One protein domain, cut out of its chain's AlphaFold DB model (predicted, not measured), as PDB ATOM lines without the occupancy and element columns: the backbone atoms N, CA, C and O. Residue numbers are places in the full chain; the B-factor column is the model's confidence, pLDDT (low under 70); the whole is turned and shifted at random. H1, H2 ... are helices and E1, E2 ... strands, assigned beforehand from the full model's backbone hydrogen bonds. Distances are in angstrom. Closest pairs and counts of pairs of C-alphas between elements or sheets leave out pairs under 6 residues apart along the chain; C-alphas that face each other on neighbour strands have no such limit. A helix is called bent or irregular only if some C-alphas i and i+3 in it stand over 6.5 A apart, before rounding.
ATOM      1  N   GLY A 158     202.879 163.236 187.598       92.88
ATOM      2  CA  GLY A 158     204.186 162.595 187.452       92.88
ATOM      3  C   GLY A 158     204.096 161.078 187.615       92.88
ATOM      4  O   GLY A 158     203.039 160.480 187.392       92.88
ATOM      5  N   PHE A 159     205.202 160.459 188.023       94.25
ATOM      6  CA  PHE A 159     205.314 159.008 188.153       94.25
ATOM      7  C   PHE A 159     205.221 158.550 189.607       94.25
ATOM      8  O   PHE A 159     205.614 159.258 190.532       94.25
ATOM      9  N   THR A 160     204.745 157.329 189.816       95.44
ATOM     10  CA  THR A 160     204.833 156.638 191.098       95.44
ATOM     11  C   THR A 160     205.576 155.327 190.952       95.44
ATOM     12  O   THR A 160     205.432 154.653 189.933       95.44
ATOM     13  N   TRP A 161     206.294 154.951 192.003       94.06
ATOM     14  CA  TRP A 161     207.074 153.722 192.080       94.06
ATOM     15  C   TRP A 161     206.722 152.976 193.366       94.06
ATOM     16  O   TRP A 161     206.835 153.530 194.463       94.06
ATOM     17  N   GLU A 162     206.287 151.725 193.252       93.31
ATOM     18  CA  GLU A 162     206.017 150.861 194.404       93.31
ATOM     19  C   GLU A 162     206.602 149.462 194.188       93.31
ATOM     20  O   GLU A 162     206.472 148.876 193.115       93.31
ATOM     21  N   ALA A 163     207.229 148.893 195.218       93.12
ATOM     22  CA  ALA A 163     207.578 147.475 195.198       93.12
ATOM     23  C   ALA A 163     206.304 146.620 195.199       93.12
ATOM     24  O   ALA A 163     205.338 146.959 195.891       93.12
ATOM     25  N   ASP A 164     206.315 145.495 194.472       92.62
ATOM     26  CA  ASP A 164     205.146 144.622 194.359       92.62
ATOM     27  C   ASP A 164     204.621 144.203 195.753       92.62
ATOM     28  O   ASP A 164     205.300 143.489 196.507       92.62
ATOM     29  N   PRO A 165     203.385 144.602 196.112       90.75
ATOM     30  CA  PRO A 165     202.788 144.301 197.408       90.75
ATOM     31  C   PRO A 165     202.646 142.805 197.710       90.75
ATOM     32  O   PRO A 165     202.390 142.447 198.864       90.75
ATOM     33  N   LYS A 166     202.788 141.924 196.707       93.25
ATOM     34  CA  LYS A 166     202.790 140.470 196.910       93.25
ATOM     35  C   LYS A 166     203.857 140.031 197.904       93.25
ATOM     36  O   LYS A 166     203.584 139.134 198.687       93.25
ATOM     37  N   TYR A 167     205.020 140.685 197.937       94.56
ATOM     38  CA  TYR A 167     206.105 140.297 198.838       94.56
ATOM     39  C   TYR A 167     205.759 140.592 200.298       94.56
ATOM     40  O   TYR A 167     205.978 139.749 201.167       94.56
ATOM     41  N   SER A 168     205.141 141.747 200.568       94.88
ATOM     42  CA  SER A 168     204.606 142.058 201.898       94.88
ATOM     43  C   SER A 168     203.554 141.030 202.325       94.88
ATOM     44  O   SER A 168     203.614 140.539 203.450       94.88
ATOM     45  N   ARG A 169     202.614 140.678 201.430       94.25
ATOM     46  CA  ARG A 169     201.568 139.675 201.706       94.25
ATOM     47  C   ARG A 169     202.155 138.294 201.972       94.25
ATOM     48  O   ARG A 169     201.862 137.720 203.013       94.25
ATOM     49  N   GLN A 170     203.054 137.831 201.108       95.56
ATOM     50  CA  GLN A 170     203.748 136.554 201.246       95.56
ATOM     51  C   GLN A 170     204.451 136.444 202.605       95.56
ATOM     52  O   GLN A 170     204.307 135.439 203.294       95.56
ATOM     53  N   ILE A 171     205.177 137.487 203.031       97.19
ATOM     54  CA  ILE A 171     205.846 137.493 204.339       97.19
ATOM     55  C   ILE A 171     204.827 137.376 205.481       97.19
ATOM     56  O   ILE A 171     205.043 136.609 206.417       97.19
ATOM     57  N   VAL A 172     203.726 138.125 205.426       97.19
ATOM     58  CA  VAL A 172     202.677 138.105 206.460       97.19
ATOM     59  C   VAL A 172     201.984 136.741 206.531       97.19
ATOM     60  O   VAL A 172     201.832 136.195 207.625       97.19
ATOM     61  N   GLU A 173     201.596 136.185 205.386       96.38
ATOM     62  CA  GLU A 173     200.897 134.902 205.264       96.38
ATOM     63  C   GLU A 173     201.788 133.739 205.705       96.38
ATOM     64  O   GLU A 173     201.405 132.963 206.579       96.38
ATOM     65  N   GLU A 174     203.019 133.654 205.197       96.94
ATOM     66  CA  GLU A 174     203.938 132.572 205.558       96.94
ATOM     67  C   GLU A 174     204.363 132.629 207.035       96.94
ATOM     68  O   GLU A 174     204.690 131.595 207.623       96.94
ATOM     69  N   LEU A 175     204.350 133.804 207.673       96.69
ATOM     70  CA  LEU A 175     204.578 133.940 209.118       96.69
ATOM     71  C   LEU A 175     203.325 133.663 209.966       96.69
ATOM     72  O   LEU A 175     203.444 133.648 211.194       96.69
ATOM     73  N   GLY A 176     202.157 133.445 209.352       95.75
ATOM     74  CA  GLY A 176     200.887 133.241 210.055       95.75
ATOM     75  C   GLY A 176     200.419 134.490 210.807       95.75
ATOM     76  O   GLY A 176     199.963 134.397 211.944       95.75
ATOM     77  N   LEU A 177     200.614 135.677 210.220       95.56
ATOM     78  CA  LEU A 177     200.357 136.971 210.864       95.56
ATOM     79  C   LEU A 177     199.101 137.688 210.348       95.56
ATOM     80  O   LEU A 177     198.904 138.846 210.705       95.56
ATOM     81  N   THR A 178     198.260 137.040 209.542       91.75
ATOM     82  CA  THR A 178     197.039 137.633 208.957       91.75
ATOM     83  C   THR A 178     196.121 138.259 210.007       91.75
ATOM     84  O   THR A 178     195.666 139.385 209.829       91.75
ATOM     85  N   ASP A 179     195.947 137.577 211.141       90.62
ATOM     86  CA  ASP A 179     195.076 137.995 212.249       90.62
ATOM     87  C   ASP A 179     195.866 138.557 213.445       90.62
ATOM     88  O   ASP A 179     195.353 138.717 214.555       90.62
ATOM     89  N   ALA A 180     197.158 138.839 213.250       91.94
ATOM     90  CA  ALA A 180     198.015 139.327 214.318       91.94
ATOM     91  C   ALA A 180     197.783 140.816 214.608       91.94
ATOM     92  O   ALA A 180     197.470 141.625 213.735       91.94
ATOM     93  N   LYS A 181     198.064 141.225 215.852       92.50
ATOM     94  CA  LYS A 181     198.178 142.649 216.181       92.50
ATOM     95  C   LYS A 181     199.327 143.273 215.385       92.50
ATOM     96  O   LYS A 181     200.463 142.792 215.442       92.50
ATOM     97  N   SER A 182     199.028 144.357 214.681       93.25
ATOM     98  CA  SER A 182     199.993 145.079 213.858       93.25
ATOM     99  C   SER A 182     200.993 145.898 214.694       93.25
ATOM    100  O   SER A 182     200.792 146.122 215.892       93.25
ATOM    101  N   ALA A 183     202.104 146.306 214.075       93.75
ATOM    102  CA  ALA A 183     203.163 147.087 214.718       93.75
ATOM    103  C   ALA A 183     203.310 148.476 214.076       93.75
ATOM    104  O   ALA A 183     203.247 148.625 212.856       93.75
ATOM    105  N   ASP A 184     203.540 149.497 214.905       92.25
ATOM    106  CA  ASP A 184     203.698 150.888 214.451       92.25
ATOM    107  C   ASP A 184     205.121 151.219 213.985       92.25
ATOM    108  O   ASP A 184     205.331 152.220 213.298       92.25
ATOM    109  N   ALA A 185     206.092 150.392 214.374       94.00
ATOM    110  CA  ALA A 185     207.499 150.519 214.032       94.00
ATOM    111  C   ALA A 185     208.011 149.206 213.413       94.00
ATOM    112  O   ALA A 185     207.509 148.139 213.760       94.00
ATOM    113  N   PRO A 186     209.004 149.274 212.513       94.12
ATOM    114  CA  PRO A 186     209.552 148.105 211.825       94.12
ATOM    115  C   PRO A 186     210.542 147.313 212.689       94.12
ATOM    116  O   PRO A 186     210.808 146.145 212.413       94.12
ATOM    117  N   CYS A 187     211.090 147.934 213.735       91.56
ATOM    118  CA  CYS A 187     212.039 147.336 214.665       91.56
ATOM    119  C   CYS A 187     211.691 147.739 216.101       91.56
ATOM    120  O   CYS A 187     211.262 148.867 216.346       91.56
ATOM    121  N   SER A 188     211.951 146.852 217.062       88.06
ATOM    122  CA  SER A 188     211.805 147.132 218.491       88.06
ATOM    123  C   SER A 188     213.027 146.645 219.263       88.06
ATOM    124  O   SER A 188     213.522 145.545 219.025       88.06
ATOM    125  N   THR A 189     213.493 147.452 220.220       81.56
ATOM    126  CA  THR A 189     214.544 147.060 221.176       81.56
ATOM    127  C   THR A 189     214.062 146.043 222.206       81.56
ATOM    128  O   THR A 189     214.879 145.413 222.869       81.56
ATOM    129  N   GLU A 190     212.744 145.866 222.326       82.62
ATOM    130  CA  GLU A 190     212.104 144.997 223.316       82.62
ATOM    131  C   GLU A 190     211.687 143.638 222.724       82.62
ATOM    132  O   GLU A 190     211.011 142.850 223.389       82.62
ATOM    133  N   CYS A 191     212.064 143.348 221.471       83.38
ATOM    134  CA  CYS A 191     211.772 142.075 220.812       83.38
ATOM    135  C   CYS A 191     212.296 140.897 221.644       83.38
ATOM    136  O   CYS A 191     213.500 140.698 221.768       83.38
ATOM    137  N   GLY A 192     211.374 140.106 222.202       80.06
ATOM    138  CA  GLY A 192     211.717 138.919 222.983       80.06
ATOM    139  C   GLY A 192     212.196 139.195 224.411       80.06
ATOM    140  O   GLY A 192     212.688 138.278 225.062       80.06
ATOM    141  N   LYS A 193     212.037 140.420 224.931       85.12
ATOM    142  CA  LYS A 193     212.440 140.767 226.303       85.12
ATOM    143  C   LYS A 193     211.892 139.768 227.330       85.12
ATOM    144  O   LYS A 193     210.697 139.488 227.356       85.12
ATOM    145  N   GLY A 194     212.774 139.265 228.196       83.88
ATOM    146  CA  GLY A 194     212.430 138.320 229.264       83.88
ATOM    147  C   GLY A 194     212.434 136.847 228.843       83.88
ATOM    148  O   GLY A 194     212.306 135.979 229.703       83.88
ATOM    149  N   ARG A 195     212.626 136.545 227.554       91.00
ATOM    150  CA  ARG A 195     212.862 135.174 227.088       91.00
ATOM    151  C   ARG A 195     214.306 134.753 227.344       91.00
ATOM    152  O   ARG A 195     215.226 135.552 227.187       91.00
ATOM    153  N   ARG A 196     214.492 133.490 227.736       92.00
ATOM    154  CA  ARG A 196     215.813 132.893 228.009       92.00
ATOM    155  C   ARG A 196     216.400 132.157 226.803       92.00
ATOM    156  O   ARG A 196     217.600 131.948 226.766       92.00
ATOM    157  N   ASP A 197     215.563 131.828 225.827       94.00
ATOM    158  CA  ASP A 197     215.874 131.032 224.635       94.00
ATOM    159  C   ASP A 197     216.246 131.887 223.408       94.00
ATOM    160  O   ASP A 197     216.296 131.394 222.290       94.00
ATOM    161  N   LEU A 198     216.490 133.194 223.572       91.88
ATOM    162  CA  LEU A 198     216.718 134.113 222.442       91.88
ATOM    163  C   LEU A 198     217.935 133.753 221.583       91.88
ATOM    164  O   LEU A 198     217.921 133.961 220.364       91.88
ATOM    165  N   GLU A 199     218.982 133.238 222.222       92.44
ATOM    166  CA  GLU A 199     220.230 132.847 221.568       92.44
ATOM    167  C   GLU A 199     220.191 131.411 221.032       92.44
ATOM    168  O   GLU A 199     221.098 131.015 220.293       92.44
ATOM    169  N   ASP A 200     219.132 130.655 221.343       96.25
ATOM    170  CA  ASP A 200     219.003 129.273 220.901       96.25
ATOM    171  C   ASP A 200     218.895 129.231 219.369       96.25
ATOM    172  O   ASP A 200     218.163 130.029 218.760       96.25
ATOM    173  N   PRO A 201     219.654 128.336 218.709       97.00
ATOM    174  CA  PRO A 201     219.592 128.189 217.266       97.00
ATOM    175  C   PRO A 201     218.221 127.651 216.852       97.00
ATOM    176  O   PRO A 201     217.653 126.787 217.516       97.00
ATOM    177  N   LEU A 202     217.716 128.134 215.718       97.38
ATOM    178  CA  LEU A 202     216.532 127.539 215.103       97.38
ATOM    179  C   LEU A 202     216.854 126.131 214.585       97.38
ATOM    180  O   LEU A 202     217.975 125.870 214.135       97.38
ATOM    181  N   ASP A 203     215.854 125.250 214.588       97.31
ATOM    182  CA  ASP A 203     215.937 123.976 213.879       97.31
ATOM    183  C   ASP A 203     216.090 124.181 212.356       97.31
ATOM    184  O   ASP A 203     215.978 125.293 211.827       97.31
ATOM    185  N   ALA A 204     216.391 123.103 211.630       96.81
ATOM    186  CA  ALA A 204     216.704 123.180 210.205       96.81
ATOM    187  C   ALA A 204     215.543 123.735 209.356       96.81
ATOM    188  O   ALA A 204     215.789 124.501 208.418       96.81
ATOM    189  N   GLU A 205     214.299 123.383 209.689       96.94
ATOM    190  CA  GLU A 205     213.105 123.796 208.952       96.94
ATOM    191  C   GLU A 205     212.799 125.278 209.200       96.94
ATOM    192  O   GLU A 205     212.682 126.067 208.254       96.94
ATOM    193  N   ALA A 206     212.774 125.691 210.468       96.56
ATOM    194  CA  ALA A 206     212.582 127.075 210.876       96.56
ATOM    195  C   ALA A 206     213.707 127.976 210.345       96.56
ATOM    196  O   ALA A 206     213.442 129.076 209.855       96.56
ATOM    197  N   ALA A 207     214.957 127.505 210.350       97.62
ATOM    198  CA  ALA A 207     216.087 128.228 209.773       97.62
ATOM    199  C   ALA A 207     215.963 128.391 208.246       97.62
ATOM    200  O   ALA A 207     216.292 129.455 207.713       97.62
ATOM    201  N   ALA A 208     215.488 127.367 207.526       97.62
ATOM    202  CA  ALA A 208     215.248 127.450 206.085       97.62
ATOM    203  C   ALA A 208     214.118 128.437 205.754       97.62
ATOM    204  O   ALA A 208     214.290 129.306 204.894       97.62
ATOM    205  N   LYS A 209     213.002 128.363 206.489       97.75
ATOM    206  CA  LYS A 209     211.883 129.309 206.382       97.75
ATOM    207  C   LYS A 209     212.325 130.743 206.678       97.75
ATOM    208  O   LYS A 209     212.022 131.649 205.904       97.75
ATOM    209  N   PHE A 210     213.094 130.941 207.749       98.19
ATOM    210  CA  PHE A 210     213.664 132.236 208.109       98.19
ATOM    211  C   PHE A 210     214.506 132.821 206.971       98.19
ATOM    212  O   PHE A 210     214.273 133.960 206.573       98.19
ATOM    213  N   ARG A 211     215.453 132.050 206.414       97.94
ATOM    214  CA  ARG A 211     216.330 132.521 205.329       97.94
ATOM    215  C   ARG A 211     215.543 132.931 204.088       97.94
ATOM    216  O   ARG A 211     215.817 133.992 203.535       97.94
ATOM    217  N   ARG A 212     214.547 132.131 203.686       97.56
ATOM    218  CA  ARG A 212     213.666 132.452 202.553       97.56
ATOM    219  C   ARG A 212     212.960 133.790 202.771       97.56
ATOM    220  O   ARG A 212     213.103 134.697 201.960       97.56
ATOM    221  N   LEU A 213     212.262 133.935 203.896       98.12
ATOM    222  CA  LEU A 213     211.462 135.124 204.192       98.12
ATOM    223  C   LEU A 213     212.304 136.375 204.442       98.12
ATOM    224  O   LEU A 213     211.936 137.465 204.008       98.12
ATOM    225  N   ALA A 214     213.448 136.233 205.106       97.94
ATOM    226  CA  ALA A 214     214.382 137.332 205.285       97.94
ATOM    227  C   ALA A 214     215.037 137.743 203.950       97.94
ATOM    228  O   ALA A 214     215.328 138.922 203.765       97.94
ATOM    229  N   GLY A 215     215.209 136.813 203.000       97.19
ATOM    230  CA  GLY A 215     215.603 137.109 201.619       97.19
ATOM    231  C   GLY A 215     214.534 137.904 200.862       97.19
ATOM    232  O   GLY A 215     214.841 138.938 200.275       97.19
ATOM    233  N   THR A 216     213.264 137.497 200.961       96.56
ATOM    234  CA  THR A 216     212.130 138.257 200.404       96.56
ATOM    235  C   THR A 216     212.032 139.660 201.014       96.56
ATOM    236  O   THR A 216     211.842 140.645 200.302       96.56
ATOM    237  N   ALA A 217     212.220 139.785 202.331       96.81
ATOM    238  CA  ALA A 217     212.243 141.078 203.010       96.81
ATOM    239  C   ALA A 217     213.439 141.948 202.576       96.81
ATOM    240  O   ALA A 217     213.309 143.169 202.500       96.81
ATOM    241  N   LEU A 218     214.582 141.330 202.255       95.75
ATOM    242  CA  LEU A 218     215.753 142.012 201.701       95.75
ATOM    243  C   LEU A 218     215.508 142.595 200.329       95.75
ATOM    244  O   LEU A 218     215.844 143.758 200.111       95.75
ATOM    245  N   TYR A 219     214.843 141.846 199.464       94.00
ATOM    246  CA  TYR A 219     214.382 142.374 198.193       94.00
ATOM    247  C   TYR A 219     213.476 143.602 198.381       94.00
ATOM    248  O   TYR A 219     213.745 144.666 197.833       94.00
ATOM    249  N   LEU A 220     212.467 143.488 199.252       94.38
ATOM    250  CA  LEU A 220     211.513 144.563 199.539       94.38
ATOM    251  C   LEU A 220     212.170 145.824 200.140       94.38
ATOM    252  O   LEU A 220     211.678 146.933 199.944       94.38
ATOM    253  N   SER A 221     213.269 145.672 200.885       94.56
ATOM    254  CA  SER A 221     213.945 146.789 201.563       94.56
ATOM    255  C   SER A 221     214.676 147.759 200.633       94.56
ATOM    256  O   SER A 221     214.969 148.879 201.056       94.56
ATOM    257  N   GLN A 222     214.949 147.355 199.388       92.25
ATOM    258  CA  GLN A 222     215.609 148.212 198.396       92.25
ATOM    259  C   GLN A 222     214.777 149.470 198.126       92.25
ATOM    260  O   GLN A 222     215.310 150.571 198.122       92.25
ATOM    261  N   ASP A 223     213.455 149.311 198.040       91.56
ATOM    262  CA  ASP A 223     212.497 150.391 197.789       91.56
ATOM    263  C   ASP A 223     211.828 150.904 199.082       91.56
ATOM    264  O   ASP A 223     210.930 151.745 199.043       91.56
ATOM    265  N   ARG A 224     212.214 150.381 200.254       93.19
ATOM    266  CA  ARG A 224     211.591 150.699 201.553       93.19
ATOM    267  C   ARG A 224     212.644 151.044 202.611       93.19
ATOM    268  O   ARG A 224     212.908 150.239 203.511       93.19
ATOM    269  N   PRO A 225     213.193 152.273 202.591       92.12
ATOM    270  CA  PRO A 225     214.141 152.780 203.587       92.12
ATOM    271  C   PRO A 225     213.623 152.654 205.021       92.12
ATOM    272  O   PRO A 225     214.400 152.474 205.954       92.12
ATOM    273  N   THR A 226     212.298 152.675 205.201       93.00
ATOM    274  CA  THR A 226     211.646 152.494 206.502       93.00
ATOM    275  C   THR A 226     211.997 151.160 207.165       93.00
ATOM    276  O   THR A 226     212.074 151.114 208.388       93.00
ATOM    277  N   ILE A 227     212.247 150.084 206.408       95.56
ATOM    278  CA  ILE A 227     212.521 148.746 206.962       95.56
ATOM    279  C   ILE A 227     214.000 148.338 206.906       95.56
ATOM    280  O   ILE A 227     214.362 147.317 207.494       95.56
ATOM    281  N   GLN A 228     214.861 149.116 206.240       95.56
ATOM    282  CA  GLN A 228     216.266 148.752 206.004       95.56
ATOM    283  C   GLN A 228     217.033 148.487 207.309       95.56
ATOM    284  O   GLN A 228     217.723 147.471 207.423       95.56
ATOM    285  N   TYR A 229     216.855 149.330 208.335       94.94
ATOM    286  CA  TYR A 229     217.508 149.119 209.631       94.94
ATOM    287  C   TYR A 229     217.054 147.813 210.300       94.94
ATOM    288  O   TYR A 229     217.890 147.004 210.708       94.94
ATOM    289  N   ALA A 230     215.738 147.576 210.370       95.56
ATOM    290  CA  ALA A 230     215.170 146.355 210.950       95.56
ATOM    291  C   ALA A 230     215.741 145.108 210.267       95.56
ATOM    292  O   ALA A 230     216.132 144.130 210.909       95.56
ATOM    293  N   LEU A 231     215.849 145.178 208.945       95.50
ATOM    294  CA  LEU A 231     216.382 144.101 208.152       95.50
ATOM    295  C   LEU A 231     217.892 143.902 208.345       95.50
ATOM    296  O   LEU A 231     218.345 142.760 208.352       95.50
ATOM    297  N   SER A 232     218.677 144.958 208.555       93.56
ATOM    298  CA  SER A 232     220.113 144.836 208.862       93.56
ATOM    299  C   SER A 232     220.384 144.019 210.141       93.56
ATOM    300  O   SER A 232     221.426 143.366 210.283       93.56
ATOM    301  N   GLU A 233     219.428 144.023 211.072       92.62
ATOM    302  CA  GLU A 233     219.456 143.216 212.288       92.62
ATOM    303  C   GLU A 233     218.983 141.784 212.025       92.62
ATOM    304  O   GLU A 233     219.645 140.838 212.450       92.62
ATOM    305  N   ILE A 234     217.900 141.605 211.264       95.31
ATOM    306  CA  ILE A 234     217.383 140.283 210.869       95.31
ATOM    307  C   ILE A 234     218.433 139.514 210.053       95.31
ATOM    308  O   ILE A 234     218.812 138.399 210.404       95.31
ATOM    309  N   THR A 235     218.966 140.125 208.996       94.75
ATOM    310  CA  THR A 235     219.925 139.494 208.072       94.75
ATOM    311  C   THR A 235     221.259 139.148 208.731       94.75
ATOM    312  O   THR A 235     221.967 138.263 208.253       94.75
ATOM    313  N   SER A 236     221.580 139.750 209.881       92.25
ATOM    314  CA  SER A 236     222.762 139.365 210.660       92.25
ATOM    315  C   SER A 236     222.696 137.934 211.218       92.25
ATOM    316  O   SER A 236     223.737 137.363 211.549       92.25
ATOM    317  N   GLY A 237     221.498 137.337 211.248       92.06
ATOM    318  CA  GLY A 237     221.253 135.943 211.608       92.06
ATOM    319  C   GLY A 237     221.248 134.960 210.437       92.06
ATOM    320  O   GLY A 237     221.030 133.781 210.672       92.06
ATOM    321  N   MET A 238     221.483 135.379 209.186       94.25
ATOM    322  CA  MET A 238     221.352 134.493 208.009       94.25
ATOM    323  C   MET A 238     222.196 133.212 208.093       94.25
ATOM    324  O   MET A 238     221.726 132.135 207.725       94.25
ATOM    325  N   ALA A 239     223.429 133.326 208.596       94.75
ATOM    326  CA  ALA A 239     224.353 132.199 208.714       94.75
ATOM    327  C   ALA A 239     223.936 131.210 209.815       94.75
ATOM    328  O   ALA A 239     223.944 130.001 209.597       94.75
ATOM    329  N   LYS A 240     223.540 131.722 210.988       95.25
ATOM    330  CA  LYS A 240     223.072 130.927 212.131       95.25
ATOM    331  C   LYS A 240     221.845 131.606 212.761       95.25
ATOM    332  O   LYS A 240     222.015 132.399 213.690       95.25
ATOM    333  N   PRO A 241     220.633 131.346 212.234       97.06
ATOM    334  CA  PRO A 241     219.408 131.950 212.749       97.06
ATOM    335  C   PRO A 241     219.135 131.509 214.187       97.06
ATOM    336  O   PRO A 241     219.365 130.352 214.537       97.06
ATOM    337  N   THR A 242     218.612 132.422 215.001       96.50
ATOM    338  CA  THR A 242     218.218 132.160 216.397       96.50
ATOM    339  C   THR A 242     216.771 132.577 216.627       96.50
ATOM    340  O   THR A 242     216.180 133.265 215.784       96.50
ATOM    341  N   VAL A 243     216.211 132.219 217.784       96.56
ATOM    342  CA  VAL A 243     214.865 132.648 218.199       96.56
ATOM    343  C   VAL A 243     214.727 134.177 218.175       96.56
ATOM    344  O   VAL A 243     213.713 134.695 217.709       96.56
ATOM    345  N   GLU A 244     215.753 134.930 218.588       95.06
ATOM    346  CA  GLU A 244     215.749 136.400 218.500       95.06
ATOM    347  C   GLU A 244     215.532 136.896 217.060       95.06
ATOM    348  O   GLU A 244     214.708 137.783 216.818       95.06
ATOM    349  N   HIS A 245     216.246 136.317 216.091       95.94
ATOM    350  CA  HIS A 245     216.134 136.707 214.687       95.94
ATOM    351  C   HIS A 245     214.742 136.398 214.129       95.94
ATOM    352  O   HIS A 245     214.156 137.233 213.434       95.94
ATOM    353  N   GLU A 246     214.180 135.238 214.477       96.75
ATOM    354  CA  GLU A 246     212.816 134.871 214.094       96.75
ATOM    355  C   GLU A 246     211.783 135.855 214.670       96.75
ATOM    356  O   GLU A 246     210.877 136.306 213.966       96.75
ATOM    357  N   LEU A 247     211.944 136.260 215.934       96.38
ATOM    358  CA  LEU A 247     211.073 137.244 216.579       96.38
ATOM    359  C   LEU A 247     211.185 138.634 215.939       96.38
ATOM    360  O   LEU A 247     210.164 139.313 215.792       96.38
ATOM    361  N   LYS A 248     212.387 139.057 215.529       96.69
ATOM    362  CA  LYS A 248     212.591 140.302 214.766       96.69
ATOM    363  C   LYS A 248     211.881 140.242 213.411       96.69
ATOM    364  O   LYS A 248     211.182 141.187 213.054       96.69
ATOM    365  N   LEU A 249     211.977 139.117 212.697       97.75
ATOM    366  CA  LEU A 249     211.272 138.912 211.428       97.75
ATOM    367  C   LEU A 249     209.745 138.920 211.608       97.75
ATOM    368  O   LEU A 249     209.043 139.590 210.855       97.75
ATOM    369  N   LYS A 250     209.221 138.264 212.652       96.88
ATOM    370  CA  LYS A 250     207.790 138.321 213.012       96.88
ATOM    371  C   LYS A 250     207.336 139.744 213.350       96.88
ATOM    372  O   LYS A 250     206.234 140.142 212.978       96.88
ATOM    373  N   HIS A 251     208.168 140.528 214.037       97.38
ATOM    374  CA  HIS A 251     207.874 141.937 214.315       97.38
ATOM    375  C   HIS A 251     207.808 142.771 213.029       97.38
ATOM    376  O   HIS A 251     206.843 143.511 212.842       97.38
ATOM    377  N   LEU A 252     208.766 142.588 212.114       97.62
ATOM    378  CA  LEU A 252     208.728 143.211 210.790       97.62
ATOM    379  C   LEU A 252     207.462 142.802 210.018       97.62
ATOM    380  O   LEU A 252     206.792 143.664 209.456       97.62
ATOM    381  N   GLY A 253     207.071 141.526 210.055       97.25
ATOM    382  CA  GLY A 253     205.820 141.051 209.456       97.25
ATOM    383  C   GLY A 253     204.582 141.787 209.986       97.25
ATOM    384  O   GLY A 253     203.736 142.212 209.206       97.25
ATOM    385  N   ARG A 254     204.504 142.059 211.296       96.38
ATOM    386  CA  ARG A 254     203.416 142.868 211.889       96.38
ATOM    387  C   ARG A 254     203.427 144.328 211.430       96.38
ATOM    388  O   ARG A 254     202.366 144.950 211.365       96.38
ATOM    389  N   TYR A 255     204.598 144.890 211.132       96.00
ATOM    390  CA  TYR A 255     204.707 146.224 210.532       96.00
ATOM    391  C   TYR A 255     204.226 146.214 209.075       96.00
ATOM    392  O   TYR A 255     203.443 147.077 208.678       96.00
ATOM    393  N   LEU A 256     204.621 145.200 208.298       95.75
ATOM    394  CA  LEU A 256     204.172 145.004 206.916       95.75
ATOM    395  C   LEU A 256     202.665 144.729 206.825       95.75
ATOM    396  O   LEU A 256     202.034 145.172 205.874       95.75
ATOM    397  N   LEU A 257     202.067 144.089 207.833       94.88
ATOM    398  CA  LEU A 257     200.613 143.952 207.945       94.88
ATOM    399  C   LEU A 257     199.919 145.321 208.048       94.88
ATOM    400  O   LEU A 257     198.879 145.534 207.433       94.88
ATOM    401  N   LYS A 258     200.493 146.267 208.806       93.25
ATOM    402  CA  LYS A 258     199.937 147.623 208.934       93.25
ATOM    403  C   LYS A 258     200.138 148.455 207.670       93.25
ATOM    404  O   LYS A 258     199.233 149.181 207.256       93.25
ATOM    405  N   TYR A 259     201.343 148.363 207.111       92.69
ATOM    406  CA  TYR A 259     201.817 149.137 205.969       92.69
ATOM    407  C   TYR A 259     202.263 148.194 204.840       92.69
ATOM    408  O   TYR A 259     203.467 148.081 204.566       92.69
ATOM    409  N   PRO A 260     201.322 147.503 204.170       91.12
ATOM    410  CA  PRO A 260     201.644 146.530 203.125       91.12
ATOM    411  C   PRO A 260     202.273 147.165 201.889       91.12
ATOM    412  O   PRO A 260     202.976 146.477 201.149       91.12
ATOM    413  N   LYS A 261     202.038 148.465 201.676       90.88
ATOM    414  CA  LYS A 261     202.507 149.217 200.511       90.88
ATOM    415  C   LYS A 261     203.151 150.536 200.916       90.88
ATOM    416  O   LYS A 261     202.642 151.231 201.798       90.88
ATOM    417  N   GLU A 262     204.218 150.883 200.215       92.75
ATOM    418  CA  GLU A 262     204.891 152.179 200.241       92.75
ATOM    419  C   GLU A 262     205.042 152.639 198.790       92.75
ATOM    420  O   GLU A 262     205.719 151.981 198.006       92.75
ATOM    421  N   VAL A 263     204.342 153.719 198.438       94.44
ATOM    422  CA  VAL A 263     204.297 154.284 197.085       94.44
ATOM    423  C   VAL A 263     205.075 155.588 197.075       94.44
ATOM    424  O   VAL A 263     204.674 156.547 197.746       94.44
ATOM    425  N   TRP A 264     206.172 155.619 196.327       95.62
ATOM    426  CA  TRP A 264     206.979 156.812 196.098       95.62
ATOM    427  C   TRP A 264     206.373 157.668 195.001       95.62
ATOM    428  O   TRP A 264     205.900 157.139 193.997       95.62
ATOM    429  N   HIS A 265     206.410 158.983 195.195       94.69
ATOM    430  CA  HIS A 265     205.869 159.975 194.274       94.69
ATOM    431  C   HIS A 265     207.011 160.786 193.665       94.69
ATOM    432  O   HIS A 265     207.743 161.480 194.369       94.69
ATOM    433  N   TYR A 266     207.132 160.705 192.348       94.00
ATOM    434  CA  TYR A 266     208.049 161.482 191.528       94.00
ATOM    435  C   TYR A 266     207.224 162.475 190.708       94.00
ATOM    436  O   TYR A 266     207.010 162.307 189.506       94.00
ATOM    437  N   GLU A 267     206.681 163.476 191.403       92.94
ATOM    438  CA  GLU A 267     205.856 164.514 190.795       92.94
ATOM    439  C   GLU A 267     206.702 165.469 189.941       92.94
ATOM    440  O   GLU A 267     207.861 165.751 190.240       92.94
ATOM    441  N   TYR A 268     206.126 166.036 188.886       90.81
ATOM    442  CA  TYR A 268     206.808 167.068 188.118       90.81
ATOM    443  C   TYR A 268     207.167 168.253 189.026       90.81
ATOM    444  O   TYR A 268     206.319 168.828 189.711       90.81
ATOM    445  N   GLN A 269     208.443 168.627 189.017       89.62
ATOM    446  CA  GLN A 269     208.989 169.742 189.783       89.62
ATOM    447  C   GLN A 269     209.879 170.600 188.885       89.62
ATOM    448  O   GLN A 269     210.406 170.118 187.882       89.62
ATOM    449  N   ALA A 409     216.571 151.746 216.037       90.81
ATOM    450  CA  ALA A 409     215.162 151.419 216.234       90.81
ATOM    451  C   ALA A 409     214.392 152.665 216.710       90.81
ATOM    452  O   ALA A 409     214.533 153.098 217.855       90.81
ATOM    453  N   LEU A 410     213.580 153.241 215.824       91.94
ATOM    454  CA  LEU A 410     212.762 154.422 216.101       91.94
ATOM    455  C   LEU A 410     211.361 154.050 216.604       91.94
ATOM    456  O   LEU A 410     210.813 153.001 216.263       91.94
ATOM    457  N   SER A 411     210.736 154.947 217.374       92.25
ATOM    458  CA  SER A 411     209.321 154.810 217.736       92.25
ATOM    459  C   SER A 411     208.419 154.976 216.507       92.25
ATOM    460  O   SER A 411     208.738 155.721 215.579       92.25
ATOM    461  N   GLY A 412     207.235 154.355 216.517       90.81
ATOM    462  CA  GLY A 412     206.291 154.470 215.397       90.81
ATOM    463  C   GLY A 412     205.834 155.910 215.117       90.81
ATOM    464  O   GLY A 412     205.614 156.290 213.963       90.81
ATOM    465  N   SER A 413     205.764 156.750 216.158       91.69
ATOM    466  CA  SER A 413     205.496 158.186 216.016       91.69
ATOM    467  C   SER A 413     206.617 158.907 215.267       91.69
ATOM    468  O   SER A 413     206.328 159.698 214.371       91.69
ATOM    469  N   ARG A 414     207.880 158.587 215.571       91.94
ATOM    470  CA  ARG A 414     209.050 159.175 214.913       91.94
ATOM    471  C   ARG A 414     209.193 158.707 213.465       91.94
ATOM    472  O   ARG A 414     209.406 159.539 212.591       91.94
ATOM    473  N   VAL A 415     208.984 157.416 213.190       92.44
ATOM    474  CA  VAL A 415     208.930 156.893 211.808       92.44
ATOM    475  C   VAL A 415     207.858 157.633 211.009       92.44
ATOM    476  O   VAL A 415     208.095 158.064 209.887       92.44
ATOM    477  N   THR A 416     206.678 157.839 211.600       91.56
ATOM    478  CA  THR A 416     205.580 158.555 210.940       91.56
ATOM    479  C   THR A 416     205.888 160.033 210.707       91.56
ATOM    480  O   THR A 416     205.499 160.562 209.670       91.56
ATOM    481  N   GLU A 417     206.571 160.708 211.633       91.81
ATOM    482  CA  GLU A 417     207.027 162.093 211.452       91.81
ATOM    483  C   GLU A 417     208.003 162.214 210.273       91.81
ATOM    484  O   GLU A 417     207.806 163.069 209.414       91.81
ATOM    485  N   LEU A 418     208.998 161.324 210.192       91.50
ATOM    486  CA  LEU A 418     209.980 161.313 209.104       91.50
ATOM    487  C   LEU A 418     209.334 160.995 207.752       91.50
ATOM    488  O   LEU A 418     209.552 161.721 206.787       91.50
ATOM    489  N   VAL A 419     208.481 159.967 207.698       91.62
ATOM    490  CA  VAL A 419     207.770 159.573 206.470       91.62
ATOM    491  C   VAL A 419     206.843 160.679 205.962       91.62
ATOM    492  O   VAL A 419     206.738 160.864 204.759       91.62
ATOM    493  N   LYS A 420     206.207 161.464 206.846       89.38
ATOM    494  CA  LYS A 420     205.392 162.624 206.431       89.38
ATOM    495  C   LYS A 420     206.194 163.694 205.688       89.38
ATOM    496  O   LYS A 420     205.604 164.468 204.945       89.38
ATOM    497  N   GLY A 421     207.503 163.770 205.932       87.94
ATOM    498  CA  GLY A 421     208.399 164.676 205.222       87.94
ATOM    499  C   GLY A 421     208.870 164.143 203.869       87.94
ATOM    500  O   GLY A 421     209.461 164.909 203.118       87.94
ATOM    501  N   MET A 422     208.632 162.865 203.563       92.00
ATOM    502  CA  MET A 422     209.060 162.208 202.327       92.00
ATOM    503  C   MET A 422     207.942 162.231 201.276       92.00
ATOM    504  O   MET A 422     206.764 162.256 201.641       92.00
ATOM    505  N   PRO A 423     208.273 162.144 199.976       92.00
ATOM    506  CA  PRO A 423     207.295 161.998 198.899       92.00
ATOM    507  C   PRO A 423     206.762 160.554 198.843       92.00
ATOM    508  O   PRO A 423     206.896 159.851 197.846       92.00
ATOM    509  N   LEU A 424     206.208 160.073 199.957       92.62
ATOM    510  CA  LEU A 424     205.849 158.678 200.171       92.62
ATOM    511  C   LEU A 424     204.435 158.576 200.738       92.62
ATOM    512  O   LEU A 424     204.109 159.168 201.765       92.62
ATOM    513  N   THR A 425     203.604 157.745 200.113       91.19
ATOM    514  CA  THR A 425     202.311 157.341 200.674       91.19
ATOM    515  C   THR A 425     202.396 155.914 201.188       91.19
ATOM    516  O   THR A 425     202.792 155.000 200.469       91.19
ATOM    517  N   ARG A 426     201.982 155.703 202.438       87.81
ATOM    518  CA  ARG A 426     201.838 154.362 203.013       87.81
ATOM    519  C   ARG A 426     200.394 153.905 202.872       87.81
ATOM    520  O   ARG A 426     199.494 154.567 203.386       87.81
ATOM    521  N   GLY A 427     200.175 152.770 202.215       68.06
ATOM    522  CA  GLY A 427     198.867 152.121 202.207       68.06
ATOM    523  C   GLY A 427     198.563 151.612 203.612       68.06
ATOM    524  O   GLY A 427     199.279 150.748 204.106       68.06
ATOM    525  N   LEU A 428     197.547 152.161 204.275       61.69
ATOM    526  CA  LEU A 428     197.033 151.636 205.541       61.69
ATOM    527  C   LEU A 428     195.956 150.597 205.232       61.69
ATOM    528  O   LEU A 428     195.030 150.875 204.471       61.69
ATOM    529  N   VAL A 429     196.041 149.413 205.840       51.66
ATOM    530  CA  VAL A 429     194.920 148.466 205.791       51.66
ATOM    531  C   VAL A 429     193.775 149.048 206.628       51.66
ATOM    532  O   VAL A 429     193.876 149.157 207.851       51.66
ATOM    533  N   MET A 430     192.665 149.411 205.974       35.72
ATOM    534  CA  MET A 430     191.426 149.875 206.627       35.72
ATOM    535  C   MET A 430     190.855 148.864 207.640       35.72
ATOM    536  O   MET A 430     190.048 149.241 208.485       35.72
ATOM    537  N   ALA A 431     191.299 147.602 207.628       39.47
ATOM    538  CA  ALA A 431     190.917 146.586 208.612       39.47
ATOM    539  C   ALA A 431     191.218 147.005 210.066       39.47
ATOM    540  O   ALA A 431     190.468 146.639 210.966       39.47
ATOM    541  N   CYS A 432     192.236 147.841 210.322       37.03
ATOM    542  CA  CYS A 432     192.472 148.373 211.672       37.03
ATOM    543  C   CYS A 432     191.385 149.364 212.137       37.03
ATOM    544  O   CYS A 432     191.142 149.481 213.339       37.03
ATOM    545  N   LEU A 433     190.701 150.049 211.212       34.56
ATOM    546  CA  LEU A 433     189.530 150.864 211.545       34.56
ATOM    547  C   LEU A 433     188.318 149.968 211.835       34.56
ATOM    548  O   LEU A 433     187.638 150.195 212.829       34.56
TER     549      LEU A 433
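AT A GLANCE: This is residues 158 to 269 and 409 to 433 of the 554 residues of the protein "RE1 protein" of Symbiodinium sp. CCMP2592 (UniProt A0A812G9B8). A small antiparallel sheet, in the order E1, E2, E3, extends from one end of a helical body in which H2, H3 and H4 form an up-and-down bundle, each running against the one before, and H1 packs on H2 and H4. H5 is near H3 but touches no helix. The printed part has 137 residues with five named helices and three named strands, in the order E1 H1 H2 H3 H4 E2 H5 E3, a mixed class. It is compact, radius of gyration of the C-alphas 15.2 A, yet elongated, spanning 51 by 26 by 26 A.

HOW THE PARTS SIT: E2, residues 261 to 267, is antiparallel to E1, residues 158 to 163, at 157 degrees, with N 161 and O 264 within hydrogen-bond range at 3.0 A. E3, residues 424 to 427, is antiparallel to E2 at 147 degrees, with N 263 and O 425 at 2.9 A. H1, residues 165 to 174, only grazes the sheet. H2, residues 204 to 221, forms a hairpin with H1, touching it with residues 213 to 220 alone; the closest C-alphas, Ile 171 and Leu 213, are 6.1 A apart. H4, residues 243 to 258, forms a hairpin with H3, residues 225 to 237, at a shallow tilt of 21 degrees, touching it with residues 245 to 252 alone; the closest C-alphas are Ile 234 and His 245, 5.4 A. H5, residues 412 to 420, is apart from H4. Every O i to N i+4 pair is within range in H1, H2, H4 and H5, and 5 of 9 in H3.

IN THESE COORDINATES: E1 begins at C-alpha 158 (204.186, 162.595, 187.452). H2 spans 25.3 A, H4 23.1 A. H3, 20.0 A, is irregular: C-alphas 226 and 229 are 7.5 A apart. E3 ends at C-alpha 427 (198.867, 152.121, 202.207).

THE WHOLE: Residues 270 to 408 are not printed; C-alphas 269 and 409 are 32.8 A apart. The H1 to H2 link is long. Residues 427 to 433 have pLDDT under 70.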